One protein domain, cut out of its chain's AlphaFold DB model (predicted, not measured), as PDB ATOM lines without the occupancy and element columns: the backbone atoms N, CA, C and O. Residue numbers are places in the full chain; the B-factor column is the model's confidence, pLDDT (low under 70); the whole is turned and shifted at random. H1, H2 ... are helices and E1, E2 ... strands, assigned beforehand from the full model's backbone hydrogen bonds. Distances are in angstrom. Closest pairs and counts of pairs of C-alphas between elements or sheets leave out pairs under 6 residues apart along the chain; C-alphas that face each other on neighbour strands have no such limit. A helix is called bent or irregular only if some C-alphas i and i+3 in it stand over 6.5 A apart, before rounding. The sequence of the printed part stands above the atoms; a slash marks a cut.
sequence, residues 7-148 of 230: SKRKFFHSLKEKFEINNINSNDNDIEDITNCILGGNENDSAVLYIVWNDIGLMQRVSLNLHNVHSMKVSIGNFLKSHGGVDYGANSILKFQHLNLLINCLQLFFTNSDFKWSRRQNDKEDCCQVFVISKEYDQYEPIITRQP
ATOM      1  N   SER A   7      24.848  47.036 -28.442       72.06
ATOM      2  CA  SER A   7      25.097  45.721 -27.841       72.06
ATOM      3  C   SER A   7      23.851  44.837 -27.788       72.06
ATOM      4  O   SER A   7      23.913  43.650 -28.091       72.06
ATOM      5  N   LYS A   8      22.698  45.428 -27.472       79.81
ATOM      6  CA  LYS A   8      21.412  44.738 -27.388       79.81
ATOM      7  C   LYS A   8      20.907  44.282 -28.754       79.81
ATOM      8  O   LYS A   8      20.423  43.165 -28.881       79.81
ATOM      9  N   ARG A   9      21.079  45.113 -29.789       82.88
ATOM     10  CA  ARG A   9      20.777  44.718 -31.177       82.88
ATOM     11  C   ARG A   9      21.689  43.593 -31.655       82.88
ATOM     12  O   ARG A   9      21.208  42.660 -32.288       82.88
ATOM     13  N   LYS A  10      22.986  43.670 -31.342       82.81
ATOM     14  CA  LYS A  10      23.948  42.629 -31.718       82.81
ATOM     15  C   LYS A  10      23.596  41.283 -31.074       82.81
ATOM     16  O   LYS A  10      23.500  40.291 -31.787       82.81
ATOM     17  N   PHE A  11      23.321  41.275 -29.768       84.69
ATOM     18  CA  PHE A  11      22.907  40.069 -29.046       84.69
ATOM     19  C   PHE A  11      21.608  39.486 -29.605       84.69
ATOM     20  O   PHE A  11      21.545  38.291 -29.851       84.69
ATOM     21  N   PHE A  12      20.598  40.327 -29.861       87.31
ATOM     22  CA  PHE A  12      19.331  39.894 -30.456       87.31
ATOM     23  C   PHE A  12      19.536  39.179 -31.798       87.31
ATOM     24  O   PHE A  12      19.011  38.088 -32.004       87.31
ATOM     25  N   HIS A  13      20.324  39.767 -32.704       87.12
ATOM     26  CA  HIS A  13      20.591  39.163 -34.010       87.12
ATOM     27  C   HIS A  13      21.375  37.852 -33.896       87.12
ATOM     28  O   HIS A  13      20.994  36.878 -34.540       87.12
ATOM     29  N   SER A  14      22.399  37.804 -33.038       83.62
ATOM     30  CA  SER A  14      23.158  36.574 -32.773       83.62
ATOM     31  C   SER A  14      22.271  35.483 -32.157       83.62
ATOM     32  O   SER A  14      22.321  34.321 -32.556       83.62
ATOM     33  N   LEU A  15      21.372  35.850 -31.236       84.69
ATOM     34  CA  LEU A  15      20.430  34.917 -30.615       84.69
ATOM     35  C   LEU A  15      19.464  34.343 -31.651       84.69
ATOM     36  O   LEU A  15      19.249  33.133 -31.679       84.69
ATOM     37  N   LYS A  16      18.934  35.198 -32.530       86.25
ATOM     38  CA  LYS A  16      18.050  34.795 -33.626       86.25
ATOM     39  C   LYS A  16      18.734  33.825 -34.588       86.25
ATOM     40  O   LYS A  16      18.184  32.766 -34.866       86.25
ATOM     41  N   GLU A  17      19.957  34.132 -35.013       81.81
ATOM     42  CA  GLU A  17      20.751  33.243 -35.869       81.81
ATOM     43  C   GLU A  17      20.994  31.883 -35.196       81.81
ATOM     44  O   GLU A  17      20.783  30.832 -35.803       81.81
ATOM     45  N   LYS A  18      21.354  31.869 -33.905       79.31
ATOM     46  CA  LYS A  18      21.528  30.609 -33.170       79.31
ATOM     47  C   LYS A  18      20.225  29.822 -33.035       79.31
ATOM     48  O   LYS A  18      20.272  28.593 -33.076       79.31
ATOM     49  N   PHE A  19      19.078  30.478 -32.878       81.94
ATOM     50  CA  PHE A  19      17.777  29.805 -32.856       81.94
ATOM     51  C   PHE A  19      17.468  29.141 -34.202       81.94
ATOM     52  O   PHE A  19      17.081  27.972 -34.218       81.94
ATOM     53  N   GLU A  20      17.722  29.835 -35.312       79.69
ATOM     54  CA  GLU A  20      17.561  29.296 -36.668       79.69
ATOM     55  C   GLU A  20      18.469  28.078 -36.902       79.69
ATOM     56  O   GLU A  20      17.982  27.014 -37.286       79.69
ATOM     57  N   ILE A  21      19.764  28.179 -36.571       75.56
ATOM     58  CA  ILE A  21      20.736  27.073 -36.694       75.56
ATOM     59  C   ILE A  21      20.291  25.840 -35.893       75.56
ATOM     60  O   ILE A  21      20.447  24.703 -36.339       75.56
ATOM     61  N   ASN A  22      19.720  26.052 -34.706       68.69
ATOM     62  CA  ASN A  22      19.286  24.975 -33.821       68.69
ATOM     63  C   ASN A  22      17.849  24.489 -34.091       68.69
ATOM     64  O   ASN A  22      17.365  23.621 -33.359       68.69
ATOM     65  N   ASN A  23      17.179  24.997 -35.133       75.31
ATOM     66  CA  ASN A  23      15.774  24.721 -35.449       75.31
ATOM     67  C   ASN A  23      14.829  24.972 -34.257       75.31
ATOM     68  O   ASN A  23      13.901  24.200 -34.002       75.31
ATOM     69  N   ILE A  24      15.084  26.038 -33.498       79.31
ATOM     70  CA  ILE A  24      14.251  26.454 -32.371       79.31
ATOM     71  C   ILE A  24      13.159  27.370 -32.912       79.31
ATOM     72  O   ILE A  24      13.434  28.472 -33.374       79.31
ATOM     73  N   ASN A  25      11.908  26.918 -32.835       75.69
ATOM     74  CA  ASN A  25      10.775  27.752 -33.213       75.69
ATOM     75  C   ASN A  25      10.479  28.757 -32.086       75.69
ATOM     76  O   ASN A  25      10.073  28.366 -30.989       75.69
ATOM     77  N   SER A  26      10.697  30.043 -32.346       78.88
ATOM     78  CA  SER A  26      10.322  31.143 -31.453       78.88
ATOM     79  C   SER A  26       9.862  32.342 -32.267       78.88
ATOM     80  O   SER A  26      10.270  32.518 -33.416       78.88
ATOM     81  N   ASN A  27       9.030  33.190 -31.671       84.25
ATOM     82  CA  ASN A  27       8.671  34.461 -32.290       84.25
ATOM     83  C   ASN A  27       9.706  35.552 -31.935       84.25
ATOM     84  O   ASN A  27      10.494  35.394 -31.001       84.25
ATOM     85  N   ASP A  28       9.712  36.662 -32.679       85.56
ATOM     86  CA  ASP A  28      10.660  37.762 -32.440       85.56
ATOM     87  C   ASP A  28      10.475  38.419 -31.058       85.56
ATOM     88  O   ASP A  28      11.456  38.892 -30.486       85.56
ATOM     89  N   ASN A  29       9.263  38.393 -30.487       87.00
ATOM     90  CA  ASN A  29       9.011  38.927 -29.145       87.00
ATOM     91  C   ASN A  29       9.700  38.069 -28.073       87.00
ATOM     92  O   ASN A  29      10.325  38.621 -27.177       87.00
ATOM     93  N   ASP A  30       9.668  36.737 -28.194       86.06
ATOM     94  CA  ASP A  30      10.336  35.828 -27.254       86.06
ATOM     95  C   ASP A  30      11.854  36.078 -27.251       86.06
ATOM     96  O   ASP A  30      12.488  36.143 -26.199       86.06
ATOM     97  N   ILE A  31      12.447  36.261 -28.437       86.56
ATOM     98  CA  ILE A  31      13.878  36.570 -28.598       86.56
ATOM     99  C   ILE A  31      14.193  37.945 -27.997       86.56
ATOM    100  O   ILE A  31      15.226  38.116 -27.336       86.56
ATOM    101  N   GLU A  32      13.316  38.931 -28.199       87.94
ATOM    102  CA  GLU A  32      13.457  40.260 -27.606       87.94
ATOM    103  C   GLU A  32      13.381  40.189 -26.077       87.94
ATOM    104  O   GLU A  32      14.237  40.762 -25.401       87.94
ATOM    105  N   ASP A  33      12.445  39.424 -25.524       86.56
ATOM    106  CA  ASP A  33      12.271  39.233 -24.086       86.56
ATOM    107  C   ASP A  33      13.460  38.505 -23.454       86.56
ATOM    108  O   ASP A  33      13.979  38.950 -22.426       86.56
ATOM    109  N   ILE A  34      13.987  37.457 -24.092       86.62
ATOM    110  CA  ILE A  34      15.222  36.787 -23.652       86.62
ATOM    111  C   ILE A  34      16.396  37.775 -23.666       86.62
ATOM    112  O   ILE A  34      17.154  37.872 -22.696       86.62
ATOM    113  N   THR A  35      16.525  38.556 -24.741       86.88
ATOM    114  CA  THR A  35      17.562  39.588 -24.870       86.88
ATOM    115  C   THR A  35      17.439  40.633 -23.755       86.88
ATOM    116  O   THR A  35      18.437  41.013 -23.138       86.88
ATOM    117  N   ASN A  36      16.216  41.076 -23.454       84.56
ATOM    118  CA  ASN A  36      15.907  42.001 -22.365       84.56
ATOM    119  C   ASN A  36      16.277  41.416 -21.004       84.56
ATOM    120  O   ASN A  36      16.850  42.119 -20.175       84.56
ATOM    121  N   CYS A  37      15.990  40.137 -20.770       82.62
ATOM    122  CA  CYS A  37      16.283  39.469 -19.507       82.62
ATOM    123  C   CYS A  37      17.787  39.417 -19.211       82.62
ATOM    124  O   CYS A  37      18.197  39.676 -18.072       82.62
ATOM    125  N   ILE A  38      18.588  39.099 -20.233       82.12
ATOM    126  CA  ILE A  38      20.038  38.875 -20.129       82.12
ATOM    127  C   ILE A  38      20.831  40.194 -20.122       82.12
ATOM    128  O   ILE A  38      21.844  40.315 -19.425       82.12
ATOM    129  N   LEU A  39      20.382  41.199 -20.884       82.19
ATOM    130  CA  LEU A  39      21.086  42.481 -21.027       82.19
ATOM    131  C   LEU A  39      20.452  43.649 -20.266       82.19
ATOM    132  O   LEU A  39      21.068  44.704 -20.158       82.19
ATOM    133  N   GLY A  40      19.230  43.499 -19.758       71.62
ATOM    134  CA  GLY A  40      18.513  44.555 -19.040       71.62
ATOM    135  C   GLY A  40      18.879  44.687 -17.560       71.62
ATOM    136  O   GLY A  40      18.407  45.616 -16.912       71.62
ATOM    137  N   GLY A  41      19.688  43.774 -17.014       68.25
ATOM    138  CA  GLY A  41      20.138  43.797 -15.619       68.25
ATOM    139  C   GLY A  41      21.645  44.011 -15.472       68.25
ATOM    140  O   GLY A  41      22.405  43.826 -16.418       68.25
ATOM    141  N   ASN A  42      22.074  44.339 -14.250       63.69
ATOM    142  CA  ASN A  42      23.493  44.500 -13.891       63.69
ATOM    143  C   ASN A  42      24.203  43.165 -13.597       63.69
ATOM    144  O   ASN A  42      25.379  43.147 -13.251       63.69
ATOM    145  N   GLU A  43      23.477  42.052 -13.669       67.00
ATOM    146  CA  GLU A  43      23.989  40.728 -13.336       67.00
ATOM    147  C   GLU A  43      24.727  40.146 -14.542       67.00
ATOM    148  O   GLU A  43      24.172  40.031 -15.642       67.00
ATOM    149  N   ASN A  44      25.993  39.784 -14.345       64.81
ATOM    150  CA  ASN A  44      26.803  39.175 -15.399       64.81
ATOM    151  C   ASN A  44      26.454  37.695 -15.607       64.81
ATOM    152  O   ASN A  44      26.492  37.226 -16.739       64.81
ATOM    153  N   ASP A  45      25.983  37.018 -14.557       69.81
ATOM    154  CA  ASP A  45      25.786  35.561 -14.544       69.81
ATOM    155  C   ASP A  45      24.322  35.130 -14.703       69.81
ATOM    156  O   ASP A  45      23.971  33.977 -14.427       69.81
ATOM    157  N   SER A  46      23.445  36.050 -15.110       81.06
ATOM    158  CA  SER A  46      22.027  35.750 -15.288       81.06
ATOM    159  C   SER A  46      21.824  34.701 -16.375       81.06
ATOM    160  O   SER A  46      22.434  34.780 -17.446       81.06
ATOM    161  N   ALA A  47      20.903  33.775 -16.132       85.69
ATOM    162  CA  ALA A  47      20.529  32.752 -17.094       85.69
ATOM    163  C   ALA A  47      19.021  32.771 -17.328       85.69
ATOM    164  O   ALA A  47      18.236  33.102 -16.441       85.69
ATOM    165  N   VAL A  48      18.611  32.401 -18.531       88.31
ATOM    166  CA  VAL A  48      17.216  32.270 -18.930       88.31
ATOM    167  C   VAL A  48      16.948  30.818 -19.274       88.31
ATOM    168  O   VAL A  48      17.683  30.194 -20.033       88.31
ATOM    169  N   LEU A  49      15.874  30.282 -18.715       89.75
ATOM    170  CA  LEU A  49      15.296  29.012 -19.106       89.75
ATOM    171  C   LEU A  49      14.169  29.296 -20.102       89.75
ATOM    172  O   LEU A  49      13.146  29.872 -19.729       89.75
ATOM    173  N   TYR A  50      14.364  28.893 -21.353       88.25
ATOM    174  CA  TYR A  50      13.354  28.964 -22.401       88.25
ATOM    175  C   TYR A  50      12.763  27.573 -22.668       88.25
ATOM    176  O   TYR A  50      13.497  26.612 -22.896       88.25
ATOM    177  N   ILE A  51      11.437  27.453 -22.611       87.56
ATOM    178  CA  ILE A  51      10.703  26.186 -22.703       87.56
ATOM    179  C   ILE A  51       9.775  26.213 -23.916       87.56
ATOM    180  O   ILE A  51       8.774  26.931 -23.942       87.56
ATOM    181  N   VAL A  52      10.053  25.349 -24.886       84.62
ATOM    182  CA  VAL A  52       9.163  25.085 -26.017       84.62
ATOM    183  C   VAL A  52       8.295  23.882 -25.671       84.62
ATOM    184  O   VAL A  52       8.773  22.751 -25.587       84.62
ATOM    185  N   TRP A  53       7.011  24.129 -25.433       86.44
ATOM    186  CA  TRP A  53       6.056  23.099 -25.032       86.44
ATOM    187  C   TRP A  53       5.641  22.199 -26.199       86.44
ATOM    188  O   TRP A  53       5.398  22.683 -27.302       86.44
ATOM    189  N   ASN A  54       5.476  20.903 -25.925       85.31
ATOM    190  CA  ASN A  54       4.833  19.954 -26.824       85.31
ATOM    191  C   ASN A  54       3.521  19.455 -26.203       85.31
ATOM    192  O   ASN A  54       3.508  18.605 -25.306       85.31
ATOM    193  N   ASP A  55       2.404  19.975 -26.705       87.38
ATOM    194  CA  ASP A  55       1.078  19.644 -26.188       87.38
ATOM    195  C   ASP A  55       0.712  18.175 -26.422       87.38
ATOM    196  O   ASP A  55       0.044  17.586 -25.575       87.38
ATOM    197  N   ILE A  56       1.197  17.546 -27.500       85.94
ATOM    198  CA  ILE A  56       0.963  16.120 -27.770       85.94
ATOM    199  C   ILE A  56       1.649  15.265 -26.700       85.94
ATOM    200  O   ILE A  56       1.001  14.428 -26.065       85.94
ATOM    201  N   GLY A  57       2.929  15.527 -26.425       85.50
ATOM    202  CA  GLY A  57       3.675  14.834 -25.373       85.50
ATOM    203  C   GLY A  57       3.064  15.025 -23.979       85.50
ATOM    204  O   GLY A  57       3.008  14.077 -23.189       85.50
ATOM    205  N   LEU A  58       2.546  16.223 -23.681       86.19
ATOM    206  CA  LEU A  58       1.820  16.500 -22.438       86.19
ATOM    207  C   LEU A  58       0.485  15.739 -22.372       86.19
ATOM    208  O   LEU A  58       0.199  15.116 -21.350       86.19
ATOM    209  N   MET A  59      -0.299  15.708 -23.453       85.94
ATOM    210  CA  MET A  59      -1.566  14.963 -23.519       85.94
ATOM    211  C   MET A  59      -1.376  13.456 -23.296       85.94
ATOM    212  O   MET A  59      -2.147  12.840 -22.566       85.94
ATOM    213  N   GLN A  60      -0.306  12.865 -23.840       83.62
ATOM    214  CA  GLN A  60       0.040  11.446 -23.644       83.62
ATOM    215  C   GLN A  60       0.463  11.100 -22.196       83.62
ATOM    216  O   GLN A  60       0.610   9.925 -21.840       83.62
ATOM    217  N   ARG A  61       0.700  12.117 -21.358       78.06
ATOM    218  CA  ARG A  61       1.162  12.003 -19.963       78.06
ATOM    219  C   ARG A  61       0.171  12.543 -18.942       78.06
ATOM    220  O   ARG A  61       0.533  12.612 -17.767       78.06
ATOM    221  N   VAL A  62      -1.040  12.916 -19.362       64.56
ATOM    222  CA  VAL A  62      -2.110  13.359 -18.459       64.56
ATOM    223  C   VAL A  62      -2.255  12.322 -17.348       64.56
ATOM    224  O   VAL A  62      -2.636  11.175 -17.574       64.56
ATOM    225  N   SER A  63      -1.835  12.725 -16.150       60.94
ATOM    226  CA  SER A  63      -1.841  11.878 -14.966       60.94
ATOM    227  C   SER A  63      -3.201  11.971 -14.283       60.94
ATOM    228  O   SER A  63      -3.943  12.933 -14.483       60.94
ATOM    229  N   LEU A  64      -3.502  11.010 -13.410       53.22
ATOM    230  CA  LEU A  64      -4.721  11.016 -12.596       53.22
ATOM    231  C   LEU A  64      -4.919  12.321 -11.791       53.22
ATOM    232  O   LEU A  64      -6.059  12.662 -11.494       53.22
ATOM    233  N   ASN A  65      -3.843  13.067 -11.495       58.25
ATOM    234  CA  ASN A  65      -3.861  14.263 -10.640       58.25
ATOM    235  C   ASN A  65      -3.775  15.599 -11.406       58.25
ATOM    236  O   ASN A  65      -3.948  16.657 -10.808       58.25
ATOM    237  N   LEU A  66      -3.476  15.586 -12.710       65.69
ATOM    238  CA  LEU A  66      -3.356  16.795 -13.534       65.69
ATOM    239  C   LEU A  66      -4.182  16.606 -14.802       65.69
ATOM    240  O   LEU A  66      -3.720  16.023 -15.775       65.69
ATOM    241  N   HIS A  67      -5.417  17.103 -14.765       71.12
ATOM    242  CA  HIS A  67      -6.465  16.737 -15.720       71.12
ATOM    243  C   HIS A  67      -6.333  17.364 -17.116       71.12
ATOM    244  O   HIS A  67      -7.108  17.020 -18.005       71.12
ATOM    245  N   ASN A  68      -5.404  18.300 -17.331       85.50
ATOM    246  CA  ASN A  68      -5.193  18.920 -18.640       85.50
ATOM    247  C   ASN A  68      -3.780  19.501 -18.809       85.50
ATOM    248  O   ASN A  68      -3.081  19.799 -17.838       85.50
ATOM    249  N   VAL A  69      -3.406  19.718 -20.075       88.19
ATOM    250  CA  VAL A  69      -2.126  20.306 -20.512       88.19
ATOM    251  C   VAL A  69      -1.824  21.623 -19.799       88.19
ATOM    252  O   VAL A  69      -0.701  21.840 -19.347       88.19
ATOM    253  N   HIS A  70      -2.821  22.500 -19.657       89.62
ATOM    254  CA  HIS A  70      -2.644  23.793 -18.999       89.62
ATOM    255  C   HIS A  70      -2.196  23.632 -17.539       89.62
ATOM    256  O   HIS A  70      -1.205  24.228 -17.128       89.62
ATOM    257  N   SER A  71      -2.854  22.755 -16.782       87.62
ATOM    258  CA  SER A  71      -2.525  22.471 -15.379       87.62
ATOM    259  C   SER A  71      -1.125  21.869 -15.232       87.62
ATOM    260  O   SER A  71      -0.417  22.175 -14.276       87.62
ATOM    261  N   MET A  72      -0.692  21.056 -16.201       87.50
ATOM    262  CA  MET A  72       0.664  20.499 -16.238       87.50
ATOM    263  C   MET A  72       1.718  21.593 -16.451       87.50
ATOM    264  O   MET A  72       2.683  21.658 -15.689       87.50
ATOM    265  N   LYS A  73       1.509  22.494 -17.422       89.25
ATOM    266  CA  LYS A  73       2.393  23.651 -17.658       89.25
ATOM    267  C   LYS A  73       2.460  24.566 -16.435       89.25
ATOM    268  O   LYS A  73       3.549  24.945 -16.015       89.25
ATOM    269  N   VAL A  74       1.309  24.865 -15.825       89.06
ATOM    270  CA  VAL A  74       1.218  25.685 -14.606       89.06
ATOM    271  C   VAL A  74       1.957  25.031 -13.440       89.06
ATOM    272  O   VAL A  74       2.691  25.716 -12.736       89.06
ATOM    273  N   SER A  75       1.817  23.716 -13.252       89.06
ATOM    274  CA  SER A  75       2.520  22.986 -12.192       89.06
ATOM    275  C   SER A  75       4.042  23.064 -12.363       89.06
ATOM    276  O   SER A  75       4.749  23.434 -11.424       89.06
ATOM    277  N   ILE A  76       4.544  22.823 -13.582       89.75
ATOM    278  CA  ILE A  76       5.974  22.958 -13.895       89.75
ATOM    279  C   ILE A  76       6.441  24.402 -13.667       89.75
ATOM    280  O   ILE A  76       7.426  24.629 -12.969       89.75
ATOM    281  N   GLY A  77       5.713  25.386 -14.198       90.38
ATOM    282  CA  GLY A  77       6.049  26.798 -14.035       90.38
ATOM    283  C   GLY A  77       6.073  27.235 -12.568       90.38
ATOM    284  O   GLY A  77       6.982  27.946 -12.150       90.38
ATOM    285  N   ASN A  78       5.116  26.788 -11.753       91.56
ATOM    286  CA  ASN A  78       5.070  27.097 -10.323       91.56
ATOM    287  C   ASN A  78       6.238  26.471  -9.560       91.56
ATOM    288  O   ASN A  78       6.818  27.134  -8.698       91.56
ATOM    289  N   PHE A  79       6.630  25.243  -9.906       92.62
ATOM    290  CA  PHE A  79       7.838  24.649  -9.347       92.62
ATOM    291  C   PHE A  79       9.061  25.515  -9.657       92.62
ATOM    292  O   PHE A  79       9.759  25.928  -8.735       92.62
ATOM    293  N   LEU A  80       9.286  25.856 -10.928       92.75
ATOM    294  CA  LEU A  80      10.455  26.638 -11.343       92.75
ATOM    295  C   LEU A  80      10.490  28.015 -10.658       92.75
ATOM    296  O   LEU A  80      11.536  28.439 -10.169       92.75
ATOM    297  N   LYS A  81       9.331  28.675 -10.528       92.69
ATOM    298  CA  LYS A  81       9.207  29.963  -9.827       92.69
ATOM    299  C   LYS A  81       9.499  29.865  -8.331       92.69
ATOM    300  O   LYS A  81      10.219  30.696  -7.788       92.69
ATOM    301  N   SER A  82       8.994  28.827  -7.662       93.44
ATOM    302  CA  SER A  82       9.268  28.606  -6.230       93.44
ATOM    303  C   SER A  82      10.741  28.305  -5.921       93.44
ATOM    304  O   SER A  82      11.153  28.419  -4.772       93.44
ATOM    305  N   HIS A  83      11.543  27.989  -6.943       92.69
ATOM    306  CA  HIS A  83      12.968  27.673  -6.831       92.69
ATOM    307  C   HIS A  83      13.868  28.719  -7.515       92.69
ATOM    308  O   HIS A  83      14.976  28.404  -7.949       92.69
ATOM    309  N   GLY A  84      13.408  29.972  -7.595       89.06
ATOM    310  CA  GLY A  84      14.230  31.118  -8.000       89.06
ATOM    311  C   GLY A  84      14.031  31.606  -9.435       89.06
ATOM    312  O   GLY A  84      14.693  32.563  -9.835       89.06
ATOM    313  N   GLY A  85      13.129  30.986 -10.201       91.81
ATOM    314  CA  GLY A  85      12.728  31.483 -11.513       91.81
ATOM    315  C   GLY A  85      11.801  32.698 -11.408       91.81
ATOM    316  O   GLY A  85      10.850  32.709 -10.628       91.81
ATOM    317  N   VAL A  86      12.038  33.714 -12.229       90.38
ATOM    318  CA  VAL A  86      11.177  34.894 -12.368       90.38
ATOM    319  C   VAL A  86      10.567  34.884 -13.763       90.38
ATOM    320  O   VAL A  86      11.287  34.849 -14.759       90.38
ATOM    321  N   ASP A  87       9.238  34.887 -13.827       86.06
ATOM    322  CA  ASP A  87       8.485  34.928 -15.082       86.06
ATOM    323  C   ASP A  87       8.622  36.309 -15.731       86.06
ATOM    324  O   ASP A  87       8.461  37.331 -15.059       86.06
ATOM    325  N   TYR A  88       8.938  36.327 -17.023       75.00
ATOM    326  CA  TYR A  88       9.165  37.548 -17.791       75.00
ATOM    327  C   TYR A  88       8.228  37.681 -18.999       75.00
ATOM    328  O   TYR A  88       8.616  38.189 -20.042       75.00
ATOM    329  N   GLY A  89       6.968  37.268 -18.835       59.09
ATOM    330  CA  GLY A  89       5.856  37.698 -19.696       59.09
ATOM    331  C   GLY A  89       5.309  36.620 -20.626       59.09
ATOM    332  O   GLY A  89       4.173  36.728 -21.086       59.09
ATOM    333  N   ALA A  90       6.050  35.530 -20.817       63.72
ATOM    334  CA  ALA A  90       5.577  34.329 -21.483       63.72
ATOM    335  C   ALA A  90       5.777  33.134 -20.546       63.72
ATOM    336  O   ALA A  90       6.868  32.959 -20.009       63.72
ATOM    337  N   ASN A  91       4.772  32.250 -20.432       64.38
ATOM    338  CA  ASN A  91       4.781  30.990 -19.646       64.38
ATOM    339  C   ASN A  91       5.854  29.955 -20.088       64.38
ATOM    340  O   ASN A  91       5.747  28.753 -19.829       64.38
ATOM    341  N   SER A  92       6.865  30.421 -20.806       82.06
ATOM    342  CA  SER A  92       7.958  29.697 -21.421       82.06
ATOM    343  C   SER A  92       9.310  30.364 -21.166       82.06
ATOM    344  O   SER A  92      10.312  29.758 -21.513       82.06
ATOM    345  N   ILE A  93       9.373  31.569 -20.582       88.69
ATOM    346  CA  ILE A  93      10.619  32.309 -20.343       88.69
ATOM    347  C   ILE A  93      10.744  32.590 -18.846       88.69
ATOM    348  O   ILE A  93       9.985  33.368 -18.273       88.69
ATOM    349  N   LEU A  94      11.729  31.957 -18.214       90.94
ATOM    350  CA  LEU A  94      12.026  32.138 -16.796       90.94
ATOM    351  C   LEU A  94      13.456  32.636 -16.635       90.94
ATOM    352  O   LEU A  94      14.406  31.956 -17.024       90.94
ATOM    353  N   LYS A  95      13.619  33.806 -16.026       90.31
ATOM    354  CA  LYS A  95      14.929  34.345 -15.667       90.31
ATOM    355  C   LYS A  95      15.366  33.808 -14.307       90.31
ATOM    356  O   LYS A  95      14.592  33.801 -13.358       90.31
ATOM    357  N   PHE A  96      16.633  33.439 -14.204       88.94
ATOM    358  CA  PHE A  96      17.317  33.121 -12.961       88.94
ATOM    359  C   PHE A  96      18.458  34.109 -12.747       88.94
ATOM    360  O   PHE A  96      19.164  34.484 -13.687       88.94
ATOM    361  N   GLN A  97      18.647  34.507 -11.490       85.69
ATOM    362  CA  GLN A  97      19.677  35.469 -11.100       85.69
ATOM    363  C   GLN A  97      21.093  34.991 -11.455       85.69
ATOM    364  O   GLN A  97      21.933  35.771 -11.893       85.69
ATOM    365  N   HIS A  98      21.324  33.685 -11.299       83.62
ATOM    366  CA  HIS A  98      22.596  33.030 -11.574       83.62
ATOM    367  C   HIS A  98      22.365  31.700 -12.290       83.62
ATOM    368  O   HIS A  98      21.432  30.966 -11.948       83.62
ATOM    369  N   LEU A  99      23.261  31.330 -13.209       81.56
ATOM    370  CA  LEU A  99      23.248  30.016 -13.862       81.56
ATOM    371  C   LEU A  99      23.237  28.856 -12.850       81.56
ATOM    372  O   LEU A  99      22.467  27.912 -13.006       81.56
ATOM    373  N   ASN A 100      24.011  28.958 -11.764       79.94
ATOM    374  CA  ASN A 100      24.037  27.936 -10.710       79.94
ATOM    375  C   ASN A 100      22.669  27.744 -10.036       79.94
ATOM    376  O   ASN A 100      22.304  26.624  -9.688       79.94
ATOM    377  N   LEU A 101      21.887  28.818  -9.880       84.44
ATOM    378  CA  LEU A 101      20.543  28.730  -9.310       84.44
ATOM    379  C   LEU A 101      19.588  27.994 -10.258       84.44
ATOM    380  O   LEU A 101      18.830  27.136  -9.810       84.44
ATOM    381  N   LEU A 102      19.674  28.274 -11.563       87.19
ATOM    382  CA  LEU A 102      18.928  27.548 -12.594       87.19
ATOM    383  C   LEU A 102      19.283  26.057 -12.573       87.19
ATOM    384  O   LEU A 102      18.390  25.213 -12.544       87.19
ATOM    385  N   ILE A 103      20.576  25.720 -12.541       82.62
ATOM    386  CA  ILE A 103      21.038  24.325 -12.512       82.62
ATOM    387  C   ILE A 103      20.501  23.603 -11.270       82.62
ATOM    388  O   ILE A 103      19.928  22.521 -11.397       82.62
ATOM    389  N   ASN A 104      20.610  24.217 -10.089       81.62
ATOM    390  CA  ASN A 104      20.070  23.656  -8.847       81.62
ATOM    391  C   ASN A 104      18.549  23.447  -8.932       81.62
ATOM    392  O   ASN A 104      18.042  22.403  -8.527       81.62
ATOM    393  N   CYS A 105      17.816  24.406  -9.505       88.31
ATOM    394  CA  CYS A 105      16.378  24.291  -9.737       88.31
ATOM    395  C   CYS A 105      16.039  23.074 -10.617       88.31
ATOM    396  O   CYS A 105      15.168  22.278 -10.260       88.31
ATOM    397  N   LEU A 106      16.761  22.875 -11.724       84.25
ATOM    398  CA  LEU A 106      16.558  21.728 -12.613       84.25
ATOM    399  C   LEU A 106      16.902  20.389 -11.941       84.25
ATOM    400  O   LEU A 106      16.194  19.405 -12.152       84.25
ATOM    401  N   GLN A 107      17.940  20.340 -11.102       81.06
ATOM    402  CA  GLN A 107      18.295  19.140 -10.331       81.06
ATOM    403  C   GLN A 107      17.213  18.770  -9.307       81.06
ATOM    404  O   GLN A 107      16.825  17.600  -9.197       81.06
ATOM    405  N   LEU A 108      16.685  19.761  -8.581       83.50
ATOM    406  CA  LEU A 108      15.578  19.561  -7.645       83.50
ATOM    407  C   LEU A 108      14.318  19.103  -8.375       83.50
ATOM    408  O   LEU A 108      13.654  18.173  -7.923       83.50
ATOM    409  N   PHE A 109      14.019  19.692  -9.535       85.12
ATOM    410  CA  PHE A 109      12.911  19.231 -10.360       85.12
ATOM    411  C   PHE A 109      13.115  17.767 -10.756       85.12
ATOM    412  O   PHE A 109      12.222  16.940 -10.578       85.12
ATOM    413  N   PHE A 110      14.291  17.430 -11.295       78.88
ATOM    414  CA  PHE A 110      14.579  16.091 -11.797       78.88
ATOM    415  C   PHE A 110      14.378  15.027 -10.721       78.88
ATOM    416  O   PHE A 110      13.797  13.982 -11.000       78.88
ATOM    417  N   THR A 111      14.818  15.289  -9.491       79.75
ATOM    418  CA  THR A 111      14.716  14.345  -8.369       79.75
ATOM    419  C   THR A 111      13.325  14.300  -7.728       79.75
ATOM    420  O   THR A 111      13.002  13.308  -7.070       79.75
ATOM    421  N   ASN A 112      12.465  15.290  -7.981       80.88
ATOM    422  CA  ASN A 112      11.118  15.363  -7.425       80.88
ATOM    423  C   ASN A 112      10.201  14.237  -7.958       80.88
ATOM    424  O   ASN A 112      10.086  13.995  -9.164       80.88
ATOM    425  N   SER A 113       9.536  13.526  -7.042       84.31
ATOM    426  CA  SER A 113       8.632  12.417  -7.365       84.31
ATOM    427  C   SER A 113       7.349  12.846  -8.069       84.31
ATOM    428  O   SER A 113       6.847  12.093  -8.906       84.31
ATOM    429  N   ASP A 114       6.848  14.038  -7.767       84.44
ATOM    430  CA  ASP A 114       5.561  14.556  -8.237       84.44
ATOM    431  C   ASP A 114       5.597  14.881  -9.731       84.44
ATOM    432  O   ASP A 114       4.565  14.899 -10.399       84.44
ATOM    433  N   PHE A 115       6.803  15.059 -10.274       83.62
ATOM    434  CA  PHE A 115       7.053  15.311 -11.687       83.62
ATOM    435  C   PHE A 115       7.687  14.125 -12.420       83.62
ATOM    436  O   PHE A 115       8.111  14.258 -13.563       83.62
ATOM    437  N   LYS A 116       7.712  12.919 -11.834       80.56
ATOM    438  CA  LYS A 116       8.226  11.714 -12.523       80.56
ATOM    439  C   LYS A 116       7.586  11.481 -13.893       80.56
ATOM    440  O   LYS A 116       8.251  10.980 -14.795       80.56
ATOM    441  N   TRP A 117       6.319  11.860 -14.055       81.00
ATOM    442  CA  TRP A 117       5.578  11.723 -15.306       81.00
ATOM    443  C   TRP A 117       6.153  12.563 -16.453       81.00
ATOM    444  O   TRP A 117       5.982  12.170 -17.602       81.00
ATOM    445  N   SER A 118       6.839  13.681 -16.178       79.88
ATOM    446  CA  SER A 118       7.358  14.587 -17.213       79.88
ATOM    447  C   SER A 118       8.677  14.113 -17.827       79.88
ATOM    448  O   SER A 118       9.110  14.645 -18.851       79.88
ATOM    449  N   ARG A 119       9.309  13.103 -17.217       77.31
ATOM    450  CA  ARG A 119      10.557  12.496 -17.686       77.31
ATOM    451  C   ARG A 119      10.358  11.776 -19.026       77.31
ATOM    452  O   ARG A 119       9.236  11.426 -19.414       77.31
ATOM    453  N   ARG A 120      11.473  11.543 -19.726       75.94
ATOM    454  CA  ARG A 120      11.498  10.830 -21.010       75.94
ATOM    455  C   ARG A 120      10.917   9.421 -20.859       75.94
ATOM    456  O   ARG A 120      11.234   8.715 -19.905       75.94
ATOM    457  N   GLN A 121      10.075   9.034 -21.810       73.50
ATOM    458  CA  GLN A 121       9.452   7.712 -21.913       73.50
ATOM    459  C   GLN A 121       9.648   7.249 -23.360       73.50
ATOM    460  O   GLN A 121       9.387   8.024 -24.275       73.50
ATOM    461  N   ASN A 122      10.177   6.041 -23.575       73.62
ATOM    462  CA  ASN A 122      10.603   5.579 -24.909       73.62
ATOM    463  C   ASN A 122       9.448   5.488 -25.922       73.62
ATOM    464  O   ASN A 122       9.678   5.541 -27.125       73.62
ATOM    465  N   ASP A 123       8.224   5.346 -25.429       79.81
ATOM    466  CA  ASP A 123       6.983   5.146 -26.169       79.81
ATOM    467  C   ASP A 123       6.150   6.428 -26.336       79.81
ATOM    468  O   ASP A 123       5.059   6.376 -26.902       79.81
ATOM    469  N   LYS A 124       6.630   7.579 -25.846       74.12
ATOM    470  CA  LYS A 124       5.867   8.837 -25.855       74.12
ATOM    471  C   LYS A 124       6.724  10.023 -26.260       74.12
ATOM    472  O   LYS A 124       7.857  10.161 -25.810       74.12
ATOM    473  N   GLU A 125       6.138  10.949 -27.010       80.31
ATOM    474  CA  GLU A 125       6.811  12.191 -27.409       80.31
ATOM    475  C   GLU A 125       7.224  13.021 -26.197       80.31
ATOM    476  O   GLU A 125       6.505  13.023 -25.212       80.31
ATOM    477  N   ASP A 126       8.322  13.767 -26.223       80.94
ATOM    478  CA  ASP A 126       8.722  14.583 -25.066       80.94
ATOM    479  C   ASP A 126       7.696  15.683 -24.729       80.94
ATOM    480  O   ASP A 126       7.013  16.196 -25.611       80.94
ATOM    481  N   CYS A 127       7.594  16.073 -23.449       83.62
ATOM    482  CA  CYS A 127       6.668  17.129 -22.998       83.62
ATOM    483  C   CYS A 127       7.035  18.521 -23.523       83.62
ATOM    484  O   CYS A 127       6.191  19.415 -23.601       83.62
ATOM    485  N   CYS A 128       8.325  18.736 -23.755       83.44
ATOM    486  CA  CYS A 128       8.902  20.029 -24.072       83.44
ATOM    487  C   CYS A 128      10.377  19.875 -24.435       83.44
ATOM    488  O   CYS A 128      11.048  18.956 -23.961       83.44
ATOM    489  N   GLN A 129      10.884  20.845 -25.183       81.00
ATOM    490  CA  GLN A 129      12.308  21.093 -25.359       81.00
ATOM    491  C   GLN A 129      12.710  22.308 -24.543       81.00
ATOM    492  O   GLN A 129      11.954  23.279 -24.461       81.00
ATOM    493  N   VAL A 130      13.897  22.257 -23.947       83.25
ATOM    494  CA  VAL A 130      14.363  23.308 -23.048       83.25
ATOM    495  C   VAL A 130      15.713  23.830 -23.465       83.25
ATOM    496  O   VAL A 130      16.592  23.085 -23.889       83.25
ATOM    497  N   PHE A 131      15.861  25.136 -23.330       82.69
ATOM    498  CA  PHE A 131      17.038  25.871 -23.731       82.69
ATOM    499  C   PHE A 131      17.488  26.714 -22.551       82.69
ATOM    500  O   PHE A 131      16.728  27.524 -22.023       82.69
ATOM    501  N   VAL A 132      18.725  26.498 -22.122       84.88
ATOM    502  CA  VAL A 132      19.377  27.364 -21.143       84.88
ATOM    503  C   VAL A 132      20.168  28.396 -21.922       84.88
ATOM    504  O   VAL A 132      21.025  28.036 -22.728       84.88
ATOM    505  N   ILE A 133      19.847  29.664 -21.708       83.44
ATOM    506  CA  ILE A 133      20.417  30.789 -22.437       83.44
ATOM    507  C   ILE A 133      21.145  31.685 -21.444       83.44
ATOM    508  O   ILE A 133      20.579  32.099 -20.437       83.44
ATOM    509  N   SER A 134      22.406  31.987 -21.712       81.75
ATOM    510  CA  SER A 134      23.220  32.905 -20.904       81.75
ATOM    511  C   SER A 134      24.094  33.767 -21.816       81.75
ATOM    512  O   SER A 134      24.027  33.631 -23.040       81.75
ATOM    513  N   LYS A 135      24.874  34.690 -21.249       73.38
ATOM    514  CA  LYS A 135      25.887  35.465 -21.981       73.38
ATOM    515  C   LYS A 135      27.280  35.065 -21.514       73.38
ATOM    516  O   LYS A 135      27.456  34.683 -20.359       73.38
ATOM    517  N   GLU A 136      28.262  35.183 -22.395       64.69
ATOM    518  CA  GLU A 136      29.663  35.096 -21.987       64.69
ATOM    519  C   GLU A 136      30.045  36.276 -21.080       64.69
ATOM    520  O   GLU A 136      29.549  37.391 -21.239       64.69
ATOM    521  N   TYR A 137      30.968  36.032 -20.147       52.62
ATOM    522  CA  TYR A 137      31.392  36.989 -19.112       52.62
ATOM    523  C   TYR A 137      31.955  38.306 -19.684       52.62
ATOM    524  O   TYR A 137      31.865  39.336 -19.025       52.62
ATOM    525  N   ASP A 138      32.472  38.278 -20.920       51.16
ATOM    526  CA  ASP A 138      33.060  39.433 -21.619       51.16
ATOM    527  C   ASP A 138      32.463  39.699 -23.015       51.16
ATOM    528  O   ASP A 138      32.924  40.594 -23.729       51.16
ATOM    529  N   GLN A 139      31.435  38.955 -23.444       57.75
ATOM    530  CA  GLN A 139      30.898  39.088 -24.801       57.75
ATOM    531  C   GLN A 139      29.373  39.151 -24.811       57.75
ATOM    532  O   GLN A 139      28.674  38.350 -24.197       57.75
ATOM    533  N   TYR A 140      28.844  40.103 -25.584       60.38
ATOM    534  CA  TYR A 140      27.423  40.221 -25.929       60.38
ATOM    535  C   TYR A 140      26.970  39.111 -26.896       60.38
ATOM    536  O   TYR A 140      26.154  39.359 -27.784       60.38
ATOM    537  N   GLU A 141      27.518  37.910 -26.751       56.88
ATOM    538  CA  GLU A 141      27.180  36.733 -27.533       56.88
ATOM    539  C   GLU A 141      26.360  35.768 -26.656       56.88
ATOM    540  O   GLU A 141      26.706  35.533 -25.492       56.88
ATOM    541  N   PRO A 142      25.250  35.222 -27.175       55.12
ATOM    542  CA  PRO A 142      24.420  34.276 -26.451       55.12
ATOM    543  C   PRO A 142      25.053  32.888 -26.434       55.12
ATOM    544  O   PRO A 142      25.464  32.362 -27.468       55.12
ATOM    545  N   ILE A 143      25.028  32.231 -25.282       61.84
ATOM    546  CA  ILE A 143      25.271  30.794 -25.153       61.84
ATOM    547  C   ILE A 143      23.911  30.114 -25.085       61.84
ATOM    548  O   ILE A 143      23.091  30.494 -24.253       61.84
ATOM    549  N   ILE A 144      23.678  29.110 -25.933       53.97
ATOM    550  CA  ILE A 144      22.470  28.283 -25.887       53.97
ATOM    551  C   ILE A 144      22.886  26.844 -25.636       53.97
ATOM    552  O   ILE A 144      23.549  26.225 -26.465       53.97
ATOM    553  N   THR A 145      22.423  26.286 -24.527       61.75
ATOM    554  CA  THR A 145      22.519  24.853 -24.273       61.75
ATOM    555  C   THR A 145      21.152  24.224 -24.501       61.75
ATOM    556  O   THR A 145      20.208  24.466 -23.743       61.75
ATOM    557  N   ARG A 146      21.043  23.404 -25.554       51.06
ATOM    558  CA  ARG A 146      19.846  22.601 -25.821       51.06
ATOM    559  C   ARG A 146      19.806  21.413 -24.872       51.06
ATOM    560  O   ARG A 146      20.698  20.572 -24.869       51.06
ATOM    561  N   GLN A 147      18.719  21.319 -24.130       56.97
ATOM    562  CA  GLN A 147      18.351  20.159 -23.342       56.97
ATOM    563  C   GLN A 147      17.113  19.555 -24.020       56.97
ATOM    564  O   GLN A 147      16.000  20.066 -23.853       56.97
ATOM    565  N   PRO A 148      17.283  18.513 -24.866       37.88
ATOM    566  CA  PRO A 148      16.174  17.933 -25.635       37.88
ATOM    567  C   PRO A 148      15.055  17.399 -24.729       37.88
ATOM    568  O   PRO A 148      13.920  17.251 -25.160       37.88
TER     569      PRO A 148
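AT A GLANCE: This is residues 7 to 148 of the 230 residues of an uncharacterized protein of Dictyostelium purpureum (UniProt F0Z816). A twisted slab of four strands runs through the middle, with helices over both of its faces: H1 and H2 cover one face near the turn of the long E3 and E4 hairpin, and H4 and H5 cover the other face, over E2 and E1. The short helices H3 and H6 lie toward the other end of the long axis. The printed part has 142 residues with six named helices and four named strands, in the order H1 H2 E1 H3 H4 E2 H5 H6 E3 E4; the sheet runs E2 E1 E3 E4, antiparallel throughout, and the class is mixed, helices and strands. The whole is compact by its radius of gyration of the C-alphas, 15.3 A, yet elongated in outline, 48 by 28 by 24 A.

IN THESE COORDINATES: Start in the sheet with E1, residues 47 to 53: find C-alpha 47 at (20.529, 32.752, -17.094), from which the strand runs 19.1 A to C-alpha 53. E2 is residues 93 to 96, 10.0 A long. E3, residues 128 to 136, spans 25.7 A, and E4, residues 139 to 147, spans 22.8 A and ends at C-alpha 147, (18.351, 20.159, -23.342). For the first helix look at C-alpha 7, (25.097, 45.721, -27.841); from there H1, residues 7 to 21, runs 21.1 A. H2 is residues 28 to 39, 16.2 A. H3 is residues 55 to 59, 6.0 A, and H4 is residues 69 to 82, 20.1 A. H5 is residues 99 to 111, 18.7 A, and H6 is residues 113 to 118, 10.2 A; H6 is irregular, with C-alphas 114 and 117 at 7.6 A.

HOW THE PARTS SIT: Begin between the inner strands E1 and E3, antiparallel at 159 degrees, where N 50 and O 131 are 2.8 A apart. On the other side of E1 is the edge strand E2, with N 49 and O 94 at 2.8 A; residues 86 to 87 pair in turn with residues 94 to 95 of E2. The hairpin E3 and E4 has N 143 and O 134 at 2.8 A. The sheet is strongly twisted, but only just, its C-alphas lying up to 4.4 A off the best plane. H1 is on the sheet over E4 at a height of 7.7 A, only just slantwise at 31 degrees on the local plane; the closest C-alphas are those of Phe 11 and Tyr 140, 5.5 A. On the same face, H2 lies over E3 and only just over E1, with 3 C-alphas falling on E1, at a height of 8.0 A. H1 and H2 touch at Phe 12 and Thr 35, their closest C-alphas, 5.9 A, at a steep tilt of 52 degrees, opposite ways. The three layers, helices on both faces of a sheet, are completed by H4 and H5. H5, on the opposite face from H1, runs along E1 at 14 degrees on the local plane, at a height of 11.3 A. H4 lies over E2 and E1 at a height of 10.4 A and touches H5 with residues 79 to 80 alone, C-alphas 80 and 105 being closest at 6.6 A. H3 touches H4 at Leu 58 and Val 69, their closest C-alphas, 5.8 A. H6 is close to H5 but not clearly touching, with the closest C-alphas, those of Phe 109 and Phe 115, 7.2 A apart. E2, H5 H6 and E3 form a split strand-helix-strand unit, two strands running the same way with E1 between them, and its crossover is right-handed. In H1 to H5 every O i to N i+4 pair is within hydrogen-bond range; H6 has 0 of 2, and 2 of 3 O i to N i+3 pairs.

THE WHOLE: Look from Ser 7 to Leu 64 for the two C-alphas farthest apart, 48.2 A. The printed part has no cut, and no link is long. The mean pLDDT of the printed part is 79.3; look for values under 70 at residues 22, 41 to 45, 62 to 66, 89 to 91 and 136 to 148, and E4 has a mean of 57.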